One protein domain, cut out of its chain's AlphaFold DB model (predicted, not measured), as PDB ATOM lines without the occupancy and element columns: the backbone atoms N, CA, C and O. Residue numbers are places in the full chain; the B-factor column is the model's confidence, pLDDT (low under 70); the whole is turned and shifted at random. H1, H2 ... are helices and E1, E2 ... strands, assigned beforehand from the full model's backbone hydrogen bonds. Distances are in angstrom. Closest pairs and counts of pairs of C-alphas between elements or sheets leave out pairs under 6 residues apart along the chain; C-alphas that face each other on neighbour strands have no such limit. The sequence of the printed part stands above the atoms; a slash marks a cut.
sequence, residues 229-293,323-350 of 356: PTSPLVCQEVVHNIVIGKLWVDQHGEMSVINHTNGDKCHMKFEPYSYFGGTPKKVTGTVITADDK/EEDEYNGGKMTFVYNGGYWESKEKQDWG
ATOM      1  N   PRO A 229    -172.286 120.368  78.055       43.56
ATOM      2  CA  PRO A 229    -171.170 120.814  77.234       43.56
ATOM      3  C   PRO A 229    -169.925 121.006  78.109       43.56
ATOM      4  O   PRO A 229    -169.997 121.605  79.180       43.56
ATOM      5  N   THR A 230    -168.779 120.499  77.649       42.41
ATOM      6  CA  THR A 230    -167.509 120.427  78.400       42.41
ATOM      7  C   THR A 230    -166.782 121.777  78.473       42.41
ATOM      8  O   THR A 230    -165.597 121.921  78.179       42.41
ATOM      9  N   SER A 231    -167.513 122.824  78.815       46.53
ATOM     10  CA  SER A 231    -167.044 124.191  79.016       46.53
ATOM     11  C   SER A 231    -167.977 124.840  80.040       46.53
ATOM     12  O   SER A 231    -169.130 124.418  80.145       46.53
ATOM     13  N   PRO A 232    -167.534 125.841  80.824       46.56
ATOM     14  CA  PRO A 232    -168.487 126.642  81.583       46.56
ATOM     15  C   PRO A 232    -169.567 127.169  80.628       46.56
ATOM     16  O   PRO A 232    -169.286 127.433  79.458       46.56
ATOM     17  N   LEU A 233    -170.800 127.304  81.111       52.97
ATOM     18  CA  LEU A 233    -171.857 127.973  80.358       52.97
ATOM     19  C   LEU A 233    -171.478 129.462  80.274       52.97
ATOM     20  O   LEU A 233    -171.780 130.231  81.181       52.97
ATOM     21  N   VAL A 234    -170.732 129.844  79.228       60.53
ATOM     22  CA  VAL A 234    -170.329 131.243  78.972       60.53
ATOM     23  C   VAL A 234    -171.485 132.030  78.336       60.53
ATOM     24  O   VAL A 234    -171.449 133.256  78.312       60.53
ATOM     25  N   CYS A 235    -172.556 131.351  77.911       65.38
ATOM     26  CA  CYS A 235    -173.860 131.969  77.696       65.38
ATOM     27  C   CYS A 235    -174.449 132.459  79.024       65.38
ATOM     28  O   CYS A 235    -174.858 131.662  79.870       65.38
ATOM     29  N   GLN A 236    -174.503 133.777  79.175       80.25
ATOM     30  CA  GLN A 236    -175.174 134.483  80.259       80.25
ATOM     31  C   GLN A 236    -176.561 134.932  79.792       80.25
ATOM     32  O   GLN A 236    -176.751 135.273  78.622       80.25
ATOM     33  N   GLU A 237    -177.524 134.940  80.712       88.69
ATOM     34  CA  GLU A 237    -178.868 135.473  80.478       88.69
ATOM     35  C   GLU A 237    -179.027 136.789  81.244       88.69
ATOM     36  O   GLU A 237    -178.717 136.857  82.437       88.69
ATOM     37  N   VAL A 238    -179.517 137.832  80.574       88.75
ATOM     38  CA  VAL A 238    -179.737 139.155  81.172       88.75
ATOM     39  C   VAL A 238    -181.196 139.546  80.996       88.75
ATOM     40  O   VAL A 238    -181.736 139.524  79.892       88.75
ATOM     41  N   VAL A 239    -181.852 139.914  82.097       91.00
ATOM     42  CA  VAL A 239    -183.231 140.413  82.076       91.00
ATOM     43  C   VAL A 239    -183.202 141.937  82.058       91.00
ATOM     44  O   VAL A 239    -182.667 142.579  82.961       91.00
ATOM     45  N   HIS A 240    -183.791 142.519  81.021       86.75
ATOM     46  CA  HIS A 240    -183.856 143.955  80.789       86.75
ATOM     47  C   HIS A 240    -185.248 144.501  81.112       86.75
ATOM     48  O   HIS A 240    -186.241 143.774  81.075       86.75
ATOM     49  N   ASN A 241    -185.327 145.810  81.376       88.50
ATOM     50  CA  ASN A 241    -186.569 146.526  81.690       88.50
ATOM     51  C   ASN A 241    -187.293 145.994  82.947       88.50
ATOM     52  O   ASN A 241    -188.517 145.975  83.006       88.50
ATOM     53  N   ILE A 242    -186.527 145.583  83.969       90.69
ATOM     54  CA  ILE A 242    -187.052 145.080  85.256       90.69
ATOM     55  C   ILE A 242    -187.885 146.144  86.001       90.69
ATOM     56  O   ILE A 242    -188.821 145.793  86.711       90.69
ATOM     57  N   VAL A 243    -187.549 147.433  85.849       84.75
ATOM     58  CA  VAL A 243    -188.211 148.542  86.569       84.75
ATOM     59  C   VAL A 243    -189.249 149.266  85.701       84.75
ATOM     60  O   VAL A 243    -190.330 149.589  86.184       84.75
ATOM     61  N   ILE A 244    -188.933 149.539  84.428       79.50
ATOM     62  CA  ILE A 244    -189.771 150.339  83.519       79.50
ATOM     63  C   ILE A 244    -189.679 149.776  82.097       79.50
ATOM     64  O   ILE A 244    -188.590 149.451  81.622       79.50
ATOM     65  N   GLY A 245    -190.815 149.738  81.397       85.50
ATOM     66  CA  GLY A 245    -190.917 149.353  79.989       85.50
ATOM     67  C   GLY A 245    -191.346 147.899  79.782       85.50
ATOM     68  O   GLY A 245    -191.746 147.198  80.707       85.50
ATOM     69  N   LYS A 246    -191.289 147.434  78.531       86.06
ATOM     70  CA  LYS A 246    -191.610 146.042  78.189       86.06
ATOM     71  C   LYS A 246    -190.457 145.138  78.621       86.06
ATOM     72  O   LYS A 246    -189.369 145.289  78.073       86.06
ATOM     73  N   LEU A 247    -190.694 144.215  79.555       92.31
ATOM     74  CA  LEU A 247    -189.717 143.212  79.998       92.31
ATOM     75  C   LEU A 247    -189.207 142.376  78.809       92.31
ATOM     76  O   LEU A 247    -190.003 141.926  77.978       92.31
ATOM     77  N   TRP A 248    -187.897 142.141  78.735       89.00
ATOM     78  CA  TRP A 248    -187.300 141.230  77.753       89.00
ATOM     79  C   TRP A 248    -186.030 140.569  78.297       89.00
ATOM     80  O   TRP A 248    -185.451 141.022  79.282       89.00
ATOM     81  N   VAL A 249    -185.629 139.464  77.669       90.75
ATOM     82  CA  VAL A 249    -184.451 138.671  78.045       90.75
ATOM     83  C   VAL A 249    -183.485 138.644  76.868       90.75
ATOM     84  O   VAL A 249    -183.913 138.410  75.733       90.75
ATOM     85  N   ASP A 250    -182.208 138.868  77.160       89.50
ATOM     86  CA  ASP A 250    -181.089 138.674  76.246       89.50
ATOM     87  C   ASP A 250    -180.280 137.435  76.642       89.50
ATOM     88  O   ASP A 250    -180.183 137.094  77.824       89.50
ATOM     89  N   GLN A 251    -179.685 136.774  75.654       89.00
ATOM     90  CA  GLN A 251    -178.733 135.684  75.855       89.00
ATOM     91  C   GLN A 251    -177.459 136.048  75.104       89.00
ATOM     92  O   GLN A 251    -177.512 136.246  73.892       89.00
ATOM     93  N   HIS A 252    -176.324 136.124  75.798       87.19
ATOM     94  CA  HIS A 252    -175.059 136.551  75.199       87.19
ATOM     95  C   HIS A 252    -173.869 135.726  75.685       87.19
ATOM     96  O   HIS A 252    -173.898 135.148  76.768       87.19
ATOM     97  N   GLY A 253    -172.791 135.706  74.902       87.69
ATOM     98  CA  GLY A 253    -171.575 134.948  75.206       87.69
ATOM     99  C   GLY A 253    -171.418 133.706  74.332       87.69
ATOM    100  O   GLY A 253    -172.002 133.606  73.254       87.69
ATOM    101  N   GLU A 254    -170.578 132.770  74.766       83.81
ATOM    102  CA  GLU A 254    -170.124 131.655  73.930       83.81
ATOM    103  C   GLU A 254    -170.594 130.294  74.464       83.81
ATOM    104  O   GLU A 254    -170.674 130.050  75.667       83.81
ATOM    105  N   MET A 255    -170.881 129.368  73.555       84.25
ATOM    106  CA  MET A 255    -171.214 127.983  73.875       84.25
ATOM    107  C   MET A 255    -170.431 127.060  72.954       84.25
ATOM    108  O   MET A 255    -170.386 127.275  71.746       84.25
ATOM    109  N   SER A 256    -169.832 126.002  73.502       82.50
ATOM    110  CA  SER A 256    -169.299 124.918  72.678       82.50
ATOM    111  C   SER A 256    -169.988 123.602  73.012       82.50
ATOM    112  O   SER A 256    -170.008 123.176  74.163       82.50
ATOM    113  N   VAL A 257    -170.595 122.987  72.003       85.19
ATOM    114  CA  VAL A 257    -171.243 121.678  72.083       85.19
ATOM    115  C   VAL A 257    -170.282 120.670  71.474       85.19
ATOM    116  O   VAL A 257    -169.910 120.800  70.309       85.19
ATOM    117  N   ILE A 258    -169.870 119.681  72.262       83.44
ATOM    118  CA  ILE A 258    -168.924 118.641  71.849       83.44
ATOM    119  C   ILE A 258    -169.671 117.311  71.830       83.44
ATOM    120  O   ILE A 258    -170.319 116.938  72.810       83.44
ATOM    121  N   ASN A 259    -169.591 116.589  70.715       83.38
ATOM    122  CA  ASN A 259    -170.105 115.233  70.630       83.38
ATOM    123  C   ASN A 259    -169.047 114.236  71.119       83.38
ATOM    124  O   ASN A 259    -168.108 113.912  70.396       83.38
ATOM    125  N   HIS A 260    -169.234 113.689  72.319       76.12
ATOM    126  CA  HIS A 260    -168.308 112.716  72.905       76.12
ATOM    127  C   HIS A 260    -168.190 111.386  72.132       76.12
ATOM    128  O   HIS A 260    -167.235 110.655  72.376       76.12
ATOM    129  N   THR A 261    -169.110 111.049  71.213       78.50
ATOM    130  CA  THR A 261    -168.995 109.814  70.405       78.50
ATOM    131  C   THR A 261    -168.232 110.004  69.098       78.50
ATOM    132  O   THR A 261    -167.631 109.048  68.619       78.50
ATOM    133  N   ASN A 262    -168.270 111.207  68.515       78.88
ATOM    134  CA  ASN A 262    -167.729 111.476  67.174       78.88
ATOM    135  C   ASN A 262    -166.592 112.511  67.167       78.88
ATOM    136  O   ASN A 262    -165.952 112.692  66.141       78.88
ATOM    137  N   GLY A 263    -166.370 113.239  68.264       74.75
ATOM    138  CA  GLY A 263    -165.404 114.341  68.345       74.75
ATOM    139  C   GLY A 263    -165.888 115.677  67.762       74.75
ATOM    140  O   GLY A 263    -165.299 116.707  68.084       74.75
ATOM    141  N   ASP A 264    -166.971 115.685  66.973       81.06
ATOM    142  CA  ASP A 264    -167.543 116.893  66.360       81.06
ATOM    143  C   ASP A 264    -167.782 118.012  67.388       81.06
ATOM    144  O   ASP A 264    -168.435 117.801  68.419       81.06
ATOM    145  N   LYS A 265    -167.308 119.225  67.086       82.19
ATOM    146  CA  LYS A 265    -167.452 120.404  67.949       82.19
ATOM    147  C   LYS A 265    -168.200 121.515  67.223       82.19
ATOM    148  O   LYS A 265    -167.719 122.063  66.238       82.19
ATOM    149  N   CYS A 266    -169.354 121.912  67.747       83.44
ATOM    150  CA  CYS A 266    -170.023 123.144  67.344       83.44
ATOM    151  C   CYS A 266    -169.657 124.257  68.328       83.44
ATOM    152  O   CYS A 266    -169.838 124.100  69.533       83.44
ATOM    153  N   HIS A 267    -169.143 125.376  67.830       82.81
ATOM    154  CA  HIS A 267    -168.939 126.596  68.603       82.81
ATOM    155  C   HIS A 267    -169.981 127.629  68.171       82.81
ATOM    156  O   HIS A 267    -170.129 127.890  66.980       82.81
ATOM    157  N   MET A 268    -170.710 128.187  69.131       87.56
ATOM    158  CA  MET A 268    -171.765 129.176  68.938       87.56
ATOM    159  C   MET A 268    -171.425 130.438  69.725       87.56
ATOM    160  O   MET A 268    -171.006 130.355  70.881       87.56
ATOM    161  N   LYS A 269    -171.662 131.600  69.122       85.81
ATOM    162  CA  LYS A 269    -171.471 132.913  69.734       85.81
ATOM    163  C   LYS A 269    -172.758 133.718  69.621       85.81
ATOM    164  O   LYS A 269    -173.252 133.972  68.521       85.81
ATOM    165  N   PHE A 270    -173.273 134.111  70.775       89.44
ATOM    166  CA  PHE A 270    -174.453 134.938  70.949       89.44
ATOM    167  C   PHE A 270    -173.984 136.378  71.149       89.44
ATOM    168  O   PHE A 270    -173.262 136.676  72.106       89.44
ATOM    169  N   GLU A 271    -174.332 137.255  70.212       85.38
ATOM    170  CA  GLU A 271    -173.971 138.668  70.295       85.38
ATOM    171  C   GLU A 271    -174.936 139.387  71.248       85.38
ATOM    172  O   GLU A 271    -176.149 139.266  71.064       85.38
ATOM    173  N   PRO A 272    -174.429 140.119  72.262       84.88
ATOM    174  CA  PRO A 272    -175.282 140.857  73.183       84.88
ATOM    175  C   PRO A 272    -176.050 141.950  72.450       84.88
ATOM    176  O   PRO A 272    -175.539 142.577  71.515       84.88
ATOM    177  N   TYR A 273    -177.257 142.233  72.922       84.50
ATOM    178  CA  TYR A 273    -178.038 143.355  72.436       84.50
ATOM    179  C   TYR A 273    -177.290 144.683  72.641       84.50
ATOM    180  O   TYR A 273    -176.905 145.049  73.753       84.50
ATOM    181  N   SER A 274    -177.136 145.439  71.554       79.31
ATOM    182  CA  SER A 274    -176.476 146.744  71.529       79.31
ATOM    183  C   SER A 274    -177.488 147.850  71.245       79.31
ATOM    184  O   SER A 274    -178.226 147.797  70.262       79.31
ATOM    185  N   TYR A 275    -177.484 148.895  72.076       66.56
ATOM    186  CA  TYR A 275    -178.286 150.102  71.849       66.56
ATOM    187  C   TYR A 275    -177.778 150.930  70.653       66.56
ATOM    188  O   TYR A 275    -178.551 151.630  70.010       66.56
ATOM    189  N   PHE A 276    -176.485 150.831  70.329       67.75
ATOM    190  CA  PHE A 276    -175.817 151.635  69.294       67.75
ATOM    191  C   PHE A 276    -175.855 150.995  67.895       67.75
ATOM    192  O   PHE A 276    -175.059 151.345  67.030       67.75
ATOM    193  N   GLY A 277    -176.769 150.047  67.679       63.44
ATOM    194  CA  GLY A 277    -176.894 149.283  66.440       63.44
ATOM    195  C   GLY A 277    -176.405 147.841  66.581       63.44
ATOM    196  O   GLY A 277    -175.441 147.546  67.291       63.44
ATOM    197  N   GLY A 278    -177.115 146.942  65.903       66.50
ATOM    198  CA  GLY A 278    -176.929 145.493  65.943       66.50
ATOM    199  C   GLY A 278    -178.248 144.783  65.635       66.50
ATOM    200  O   GLY A 278    -179.323 145.321  65.902       66.50
ATOM    201  N   THR A 279    -178.196 143.581  65.062       74.25
ATOM    202  CA  THR A 279    -179.404 142.756  64.905       74.25
ATOM    203  C   THR A 279    -179.726 142.082  66.242       74.25
ATOM    204  O   THR A 279    -178.870 141.378  66.785       74.25
ATOM    205  N   PRO A 280    -180.929 142.276  66.815       79.00
ATOM    206  CA  PRO A 280    -181.271 141.679  68.099       79.00
ATOM    207  C   PRO A 280    -181.280 140.152  67.989       79.00
ATOM    208  O   PRO A 280    -181.776 139.601  67.005       79.00
ATOM    209  N   LYS A 281    -180.787 139.466  69.030       82.94
ATOM    210  CA  LYS A 281    -180.729 137.992  69.109       82.94
ATOM    211  C   LYS A 281    -179.882 137.344  68.002       82.94
ATOM    212  O   LYS A 281    -180.182 136.234  67.558       82.94
ATOM    213  N   LYS A 282    -178.828 138.025  67.539       86.69
ATOM    214  CA  LYS A 282    -177.903 137.473  66.545       86.69
ATOM    215  C   LYS A 282    -177.053 136.358  67.158       86.69
ATOM    216  O   LYS A 282    -176.336 136.550  68.138       86.69
ATOM    217  N   VAL A 283    -177.114 135.188  66.528       89.75
ATOM    218  CA  VAL A 283    -176.318 134.010  66.882       89.75
ATOM    219  C   VAL A 283    -175.507 133.599  65.664       89.75
ATOM    220  O   VAL A 283    -176.047 133.428  64.573       89.75
ATOM    221  N   THR A 284    -174.206 133.432  65.856       88.88
ATOM    222  CA  THR A 284    -173.283 132.885  64.855       88.88
ATOM    223  C   THR A 284    -172.782 131.526  65.329       88.88
ATOM    224  O   THR A 284    -172.766 131.253  66.531       88.88
ATOM    225  N   GLY A 285    -172.398 130.641  64.412       88.62
ATOM    226  CA  GLY A 285    -171.880 129.336  64.803       88.62
ATOM    227  C   GLY A 285    -171.094 128.628  63.710       88.62
ATOM    228  O   GLY A 285    -171.442 128.697  62.533       88.62
ATOM    229  N   THR A 286    -170.056 127.919  64.138       85.69
ATOM    230  CA  THR A 286    -169.132 127.155  63.296       85.69
ATOM    231  C   THR A 286    -169.131 125.705  63.765       85.69
ATOM    232  O   THR A 286    -169.082 125.435  64.967       85.69
ATOM    233  N   VAL A 287    -169.182 124.761  62.827       86.75
ATOM    234  CA  VAL A 287    -169.026 123.327  63.106       86.75
ATOM    235  C   VAL A 287    -167.630 122.906  62.667       86.75
ATOM    236  O   VAL A 287    -167.225 123.202  61.548       86.75
ATOM    237  N   ILE A 288    -166.910 122.243  63.565       84.75
ATOM    238  CA  ILE A 288    -165.556 121.731  63.380       84.75
ATOM    239  C   ILE A 288    -165.648 120.205  63.468       84.75
ATOM    240  O   ILE A 288    -166.069 119.664  64.496       84.75
ATOM    241  N   THR A 289    -165.289 119.526  62.382       83.38
ATOM    242  CA  THR A 289    -165.174 118.061  62.324       83.38
ATOM    243  C   THR A 289    -163.930 117.620  63.097       83.38
ATOM    244  O   THR A 289    -162.960 118.370  63.179       83.38
ATOM    245  N   ALA A 290    -163.926 116.404  63.648       68.31
ATOM    246  CA  ALA A 290    -162.832 115.906  64.491       68.31
ATOM    247  C   ALA A 290    -161.425 115.925  63.841       68.31
ATOM    248  O   ALA A 290    -160.429 115.978  64.563       68.31
ATOM    249  N   ASP A 291    -161.341 115.902  62.507       62.53
ATOM    250  CA  ASP A 291    -160.078 115.846  61.756       62.53
ATOM    251  C   ASP A 291    -159.390 117.217  61.569       62.53
ATOM    252  O   ASP A 291    -158.196 117.275  61.252       62.53
ATOM    253  N   ASP A 292    -160.097 118.330  61.806       53.62
ATOM    254  CA  ASP A 292    -159.541 119.681  61.678       53.62
ATOM    255  C   ASP A 292    -158.890 120.146  62.990       53.62
ATOM    256  O   ASP A 292    -159.542 120.371  64.014       53.62
ATOM    257  N   LYS A 293    -157.563 120.326  62.958       45.38
ATOM    258  CA  LYS A 293    -156.748 120.719  64.120       45.38
ATOM    259  C   LYS A 293    -157.218 122.041  64.740       45.38
ATOM    260  O   LYS A 293    -156.907 123.123  64.244       45.38
ATOM    261  N   GLU A 323    -172.578 111.690  91.348       83.44
ATOM    262  CA  GLU A 323    -171.543 110.883  90.705       83.44
ATOM    263  C   GLU A 323    -170.545 111.819  90.013       83.44
ATOM    264  O   GLU A 323    -170.915 112.896  89.540       83.44
ATOM    265  N   GLU A 324    -169.270 111.447  90.002       82.31
ATOM    266  CA  GLU A 324    -168.223 112.236  89.357       82.31
ATOM    267  C   GLU A 324    -168.230 111.966  87.846       82.31
ATOM    268  O   GLU A 324    -168.102 110.823  87.413       82.31
ATOM    269  N   ASP A 325    -168.409 113.012  87.036       73.31
ATOM    270  CA  ASP A 325    -168.407 112.883  85.578       73.31
ATOM    271  C   ASP A 325    -166.978 113.007  85.024       73.31
ATOM    272  O   ASP A 325    -166.425 114.110  84.899       73.31
ATOM    273  N   GLU A 326    -166.395 111.860  84.665       74.06
ATOM    274  CA  GLU A 326    -165.082 111.742  84.015       74.06
ATOM    275  C   GLU A 326    -164.991 112.598  82.736       74.06
ATOM    276  O   GLU A 326    -163.957 113.215  82.470       74.06
ATOM    277  N   TYR A 327    -166.084 112.717  81.969       63.69
ATOM    278  CA  TYR A 327    -166.114 113.480  80.717       63.69
ATOM    279  C   TYR A 327    -166.216 114.995  80.933       63.69
ATOM    280  O   TYR A 327    -165.834 115.761  80.045       63.69
ATOM    281  N   ASN A 328    -166.689 115.449  82.099       65.25
ATOM    282  CA  ASN A 328    -166.814 116.870  82.455       65.25
ATOM    283  C   ASN A 328    -165.676 117.371  83.368       65.25
ATOM    284  O   ASN A 328    -165.762 118.457  83.953       65.25
ATOM    285  N   GLY A 329    -164.592 116.594  83.470       66.38
ATOM    286  CA  GLY A 329    -163.387 116.960  84.212       66.38
ATOM    287  C   GLY A 329    -163.532 116.834  85.728       66.38
ATOM    288  O   GLY A 329    -163.071 117.722  86.442       66.38
ATOM    289  N   GLY A 330    -164.184 115.770  86.207       67.88
ATOM    290  CA  GLY A 330    -164.246 115.446  87.636       67.88
ATOM    291  C   GLY A 330    -165.284 116.250  88.426       67.88
ATOM    292  O   GLY A 330    -165.133 116.499  89.621       67.88
ATOM    293  N   LYS A 331    -166.342 116.729  87.763       73.06
ATOM    294  CA  LYS A 331    -167.412 117.493  88.423       73.06
ATOM    295  C   LYS A 331    -168.491 116.557  88.956       73.06
ATOM    296  O   LYS A 331    -168.987 115.708  88.214       73.06
ATOM    297  N   MET A 332    -168.930 116.787  90.196       77.06
ATOM    298  CA  MET A 332    -170.154 116.172  90.718       77.06
ATOM    299  C   MET A 332    -171.347 116.528  89.829       77.06
ATOM    300  O   MET A 332    -171.692 117.701  89.669       77.06
ATOM    301  N   THR A 333    -171.995 115.500  89.300       81.25
ATOM    302  CA  THR A 333    -173.215 115.580  88.502       81.25
ATOM    303  C   THR A 333    -174.279 114.686  89.135       81.25
ATOM    304  O   THR A 333    -173.977 113.620  89.668       81.25
ATOM    305  N   PHE A 334    -175.545 115.102  89.087       83.75
ATOM    306  CA  PHE A 334    -176.651 114.279  89.574       83.75
ATOM    307  C   PHE A 334    -177.138 113.324  88.480       83.75
ATOM    308  O   PHE A 334    -177.798 113.729  87.523       83.75
ATOM    309  N   VAL A 335    -176.821 112.041  88.638       85.38
ATOM    310  CA  VAL A 335    -177.200 110.963  87.720       85.38
ATOM    311  C   VAL A 335    -178.488 110.306  88.212       85.38
ATOM    312  O   VAL A 335    -178.623 109.972  89.390       85.38
ATOM    313  N   TYR A 336    -179.454 110.116  87.309       87.94
ATOM    314  CA  TYR A 336    -180.717 109.436  87.616       87.94
ATOM    315  C   TYR A 336    -180.451 108.005  88.109       87.94
ATOM    316  O   TYR A 336    -179.815 107.219  87.406       87.94
ATOM    317  N   ASN A 337    -180.929 107.667  89.310       87.75
ATOM    318  CA  ASN A 337    -180.617 106.393  89.976       87.75
ATOM    319  C   ASN A 337    -181.679 105.291  89.765       87.75
ATOM    320  O   ASN A 337    -181.489 104.173  90.239       87.75
ATOM    321  N   GLY A 338    -182.764 105.582  89.036       87.19
ATOM    322  CA  GLY A 338    -183.889 104.665  88.827       87.19
ATOM    323  C   GLY A 338    -185.058 104.901  89.791       87.19
ATOM    324  O   GLY A 338    -185.076 105.843  90.577       87.19
ATOM    325  N   GLY A 339    -186.079 104.050  89.718       87.44
ATOM    326  CA  GLY A 339    -187.170 103.998  90.692       87.44
ATOM    327  C   GLY A 339    -188.300 105.019  90.514       87.44
ATOM    328  O   GLY A 339    -189.444 104.662  90.789       87.44
ATOM    329  N   TYR A 340    -188.045 106.246  90.041       88.44
ATOM    330  CA  TYR A 340    -189.103 107.263  89.884       88.44
ATOM    331  C   TYR A 340    -190.194 106.823  88.898       88.44
ATOM    332  O   TYR A 340    -191.385 106.978  89.175       88.44
ATOM    333  N   TRP A 341    -189.804 106.298  87.733       91.00
ATOM    334  CA  TRP A 341    -190.760 105.923  86.686       91.00
ATOM    335  C   TRP A 341    -191.560 104.677  87.073       91.00
ATOM    336  O   TRP A 341    -192.753 104.609  86.797       91.00
ATOM    337  N   GLU A 342    -190.926 103.748  87.781       92.44
ATOM    338  CA  GLU A 342    -191.489 102.507  88.298       92.44
ATOM    339  C   GLU A 342    -192.468 102.773  89.453       92.44
ATOM    340  O   GLU A 342    -193.555 102.196  89.495       92.44
ATOM    341  N   SER A 343    -192.120 103.691  90.363       90.69
ATOM    342  CA  SER A 343    -193.021 104.215  91.400       90.69
ATOM    343  C   SER A 343    -194.219 104.938  90.781       90.69
ATOM    344  O   SER A 343    -195.361 104.689  91.160       90.69
ATOM    345  N   LYS A 344    -193.982 105.764  89.754       91.31
ATOM    346  CA  LYS A 344    -195.036 106.477  89.021       91.31
ATOM    347  C   LYS A 344    -195.986 105.549  88.265       91.31
ATOM    348  O   LYS A 344    -197.185 105.813  88.242       91.31
ATOM    349  N   GLU A 345    -195.484 104.488  87.644       93.81
ATOM    350  CA  GLU A 345    -196.313 103.492  86.956       93.81
ATOM    351  C   GLU A 345    -197.207 102.731  87.944       93.81
ATOM    352  O   GLU A 345    -198.384 102.511  87.669       93.81
ATOM    353  N   LYS A 346    -196.676 102.410  89.130       94.44
ATOM    354  CA  LYS A 346    -197.400 101.708  90.201       94.44
ATOM    355  C   LYS A 346    -198.274 102.611  91.080       94.44
ATOM    356  O   LYS A 346    -199.014 102.086  91.904       94.44
ATOM    357  N   GLN A 347    -198.178 103.935  90.923       91.31
ATOM    358  CA  GLN A 347    -198.743 104.937  91.846       91.31
ATOM    359  C   GLN A 347    -198.282 104.754  93.309       91.31
ATOM    360  O   GLN A 347    -198.976 105.148  94.243       91.31
ATOM    361  N   ASP A 348    -197.092 104.177  93.508       92.62
ATOM    362  CA  ASP A 348    -196.479 103.978  94.822       92.62
ATOM    363  C   ASP A 348    -195.542 105.143  95.152       92.62
ATOM    364  O   ASP A 348    -194.417 105.236  94.647       92.62
ATOM    365  N   TRP A 349    -196.026 106.026  96.023       90.31
ATOM    366  CA  TRP A 349    -195.309 107.206  96.498       90.31
ATOM    367  C   TRP A 349    -194.774 107.051  97.927       90.31
ATOM    368  O   TRP A 349    -194.266 108.020  98.475       90.31
ATOM    369  N   GLY A 350    -194.813 105.850  98.526       87.25
ATOM    370  CA  GLY A 350    -194.422 105.630  99.929       87.25
ATOM    371  C   GLY A 350    -192.945 105.905 100.253       87.25
ATOM    372  O   GLY A 350    -192.558 105.917 101.417       87.25
TER     373      GLY A 350
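What this domain is: This is residues 229 to 293 and 323 to 350 of the 356 residues of an uncharacterized protein of Tigriopus californicus (UniProt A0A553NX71). A twisted wall of four antiparallel strands, E1 to E4, is followed across a cut by a small two-stranded hairpin, E5 and E6, and by one short helix, H1, whose residues 341 to 346 stick out at the far end of the domain. E2 bends within the wall, one part pairing with E1 and the other with E3. The printed part has 93 residues with six named strands and then one named helix, under half of them in named elements; the class is mostly strand, and the sheet order is E1, E2, E3, E4. The whole is extended, with a radius of gyration of the C-alphas of 19.9 A, and its outline is flat, with spans of 57 by 47 by 23 A.

How they stand to each other: E1, residues 236 to 240, forms a hairpin with E2, residues 248 to 258, their directions 172 degrees apart; N 236 and O 252 are 2.8 A apart, within hydrogen-bond range. The pairing of E2 is staggered: residues 248 to 252 pair with E1 and residues 253 to 258 with E3, residues 265 to 270. E2 bends by 62 degrees at residue 253. E2 and E3 are a hairpin at 163 degrees, with N 255 and O 268 2.9 A apart. E3 and E4, residues 283 to 288, are a hairpin at 165 degrees, with N 269 and O 284 2.8 A apart. E1 and E4 are the edge strands of this meander, each strand the antiparallel neighbour of the one before. E5, residues 323 to 325, and E6, residues 331 to 336, are antiparallel at 120 degrees and form a hairpin, with N 323 and O 333 2.9 A apart. E6 is apart from E1, E2, E3 and E4. H1, residues 340 to 346, is not on the four-stranded sheet, and every O i to N i+4 pair in it is within hydrogen-bond range.

Where its parts are: E1 begins at C-alpha 236, (-175.174, 134.483, 80.259), and is 12.9 A long from first to last C-alpha. E2, the longest strand, measures 29.7 A, E3 16.4 A and E4 16.7 A. E5 measures 6.3 A and E6 15.6 A. H1 is 10.0 A long and ends at C-alpha 346, (-197.400, 101.708, 90.201).

The domain as a whole: The two C-alphas farthest apart are those of Phe 276 and Gly 350, 58.3 A. Residues 294 to 322 are not printed, and C-alphas 293 and 323 are 32.0 A apart across this cut. The link from E3 to E4, 12 residues, is long. The mean pLDDT of the printed part is 79.9, and residues 229 to 235, 275 to 278, 290 to 293 and 327 to 330 are under 70.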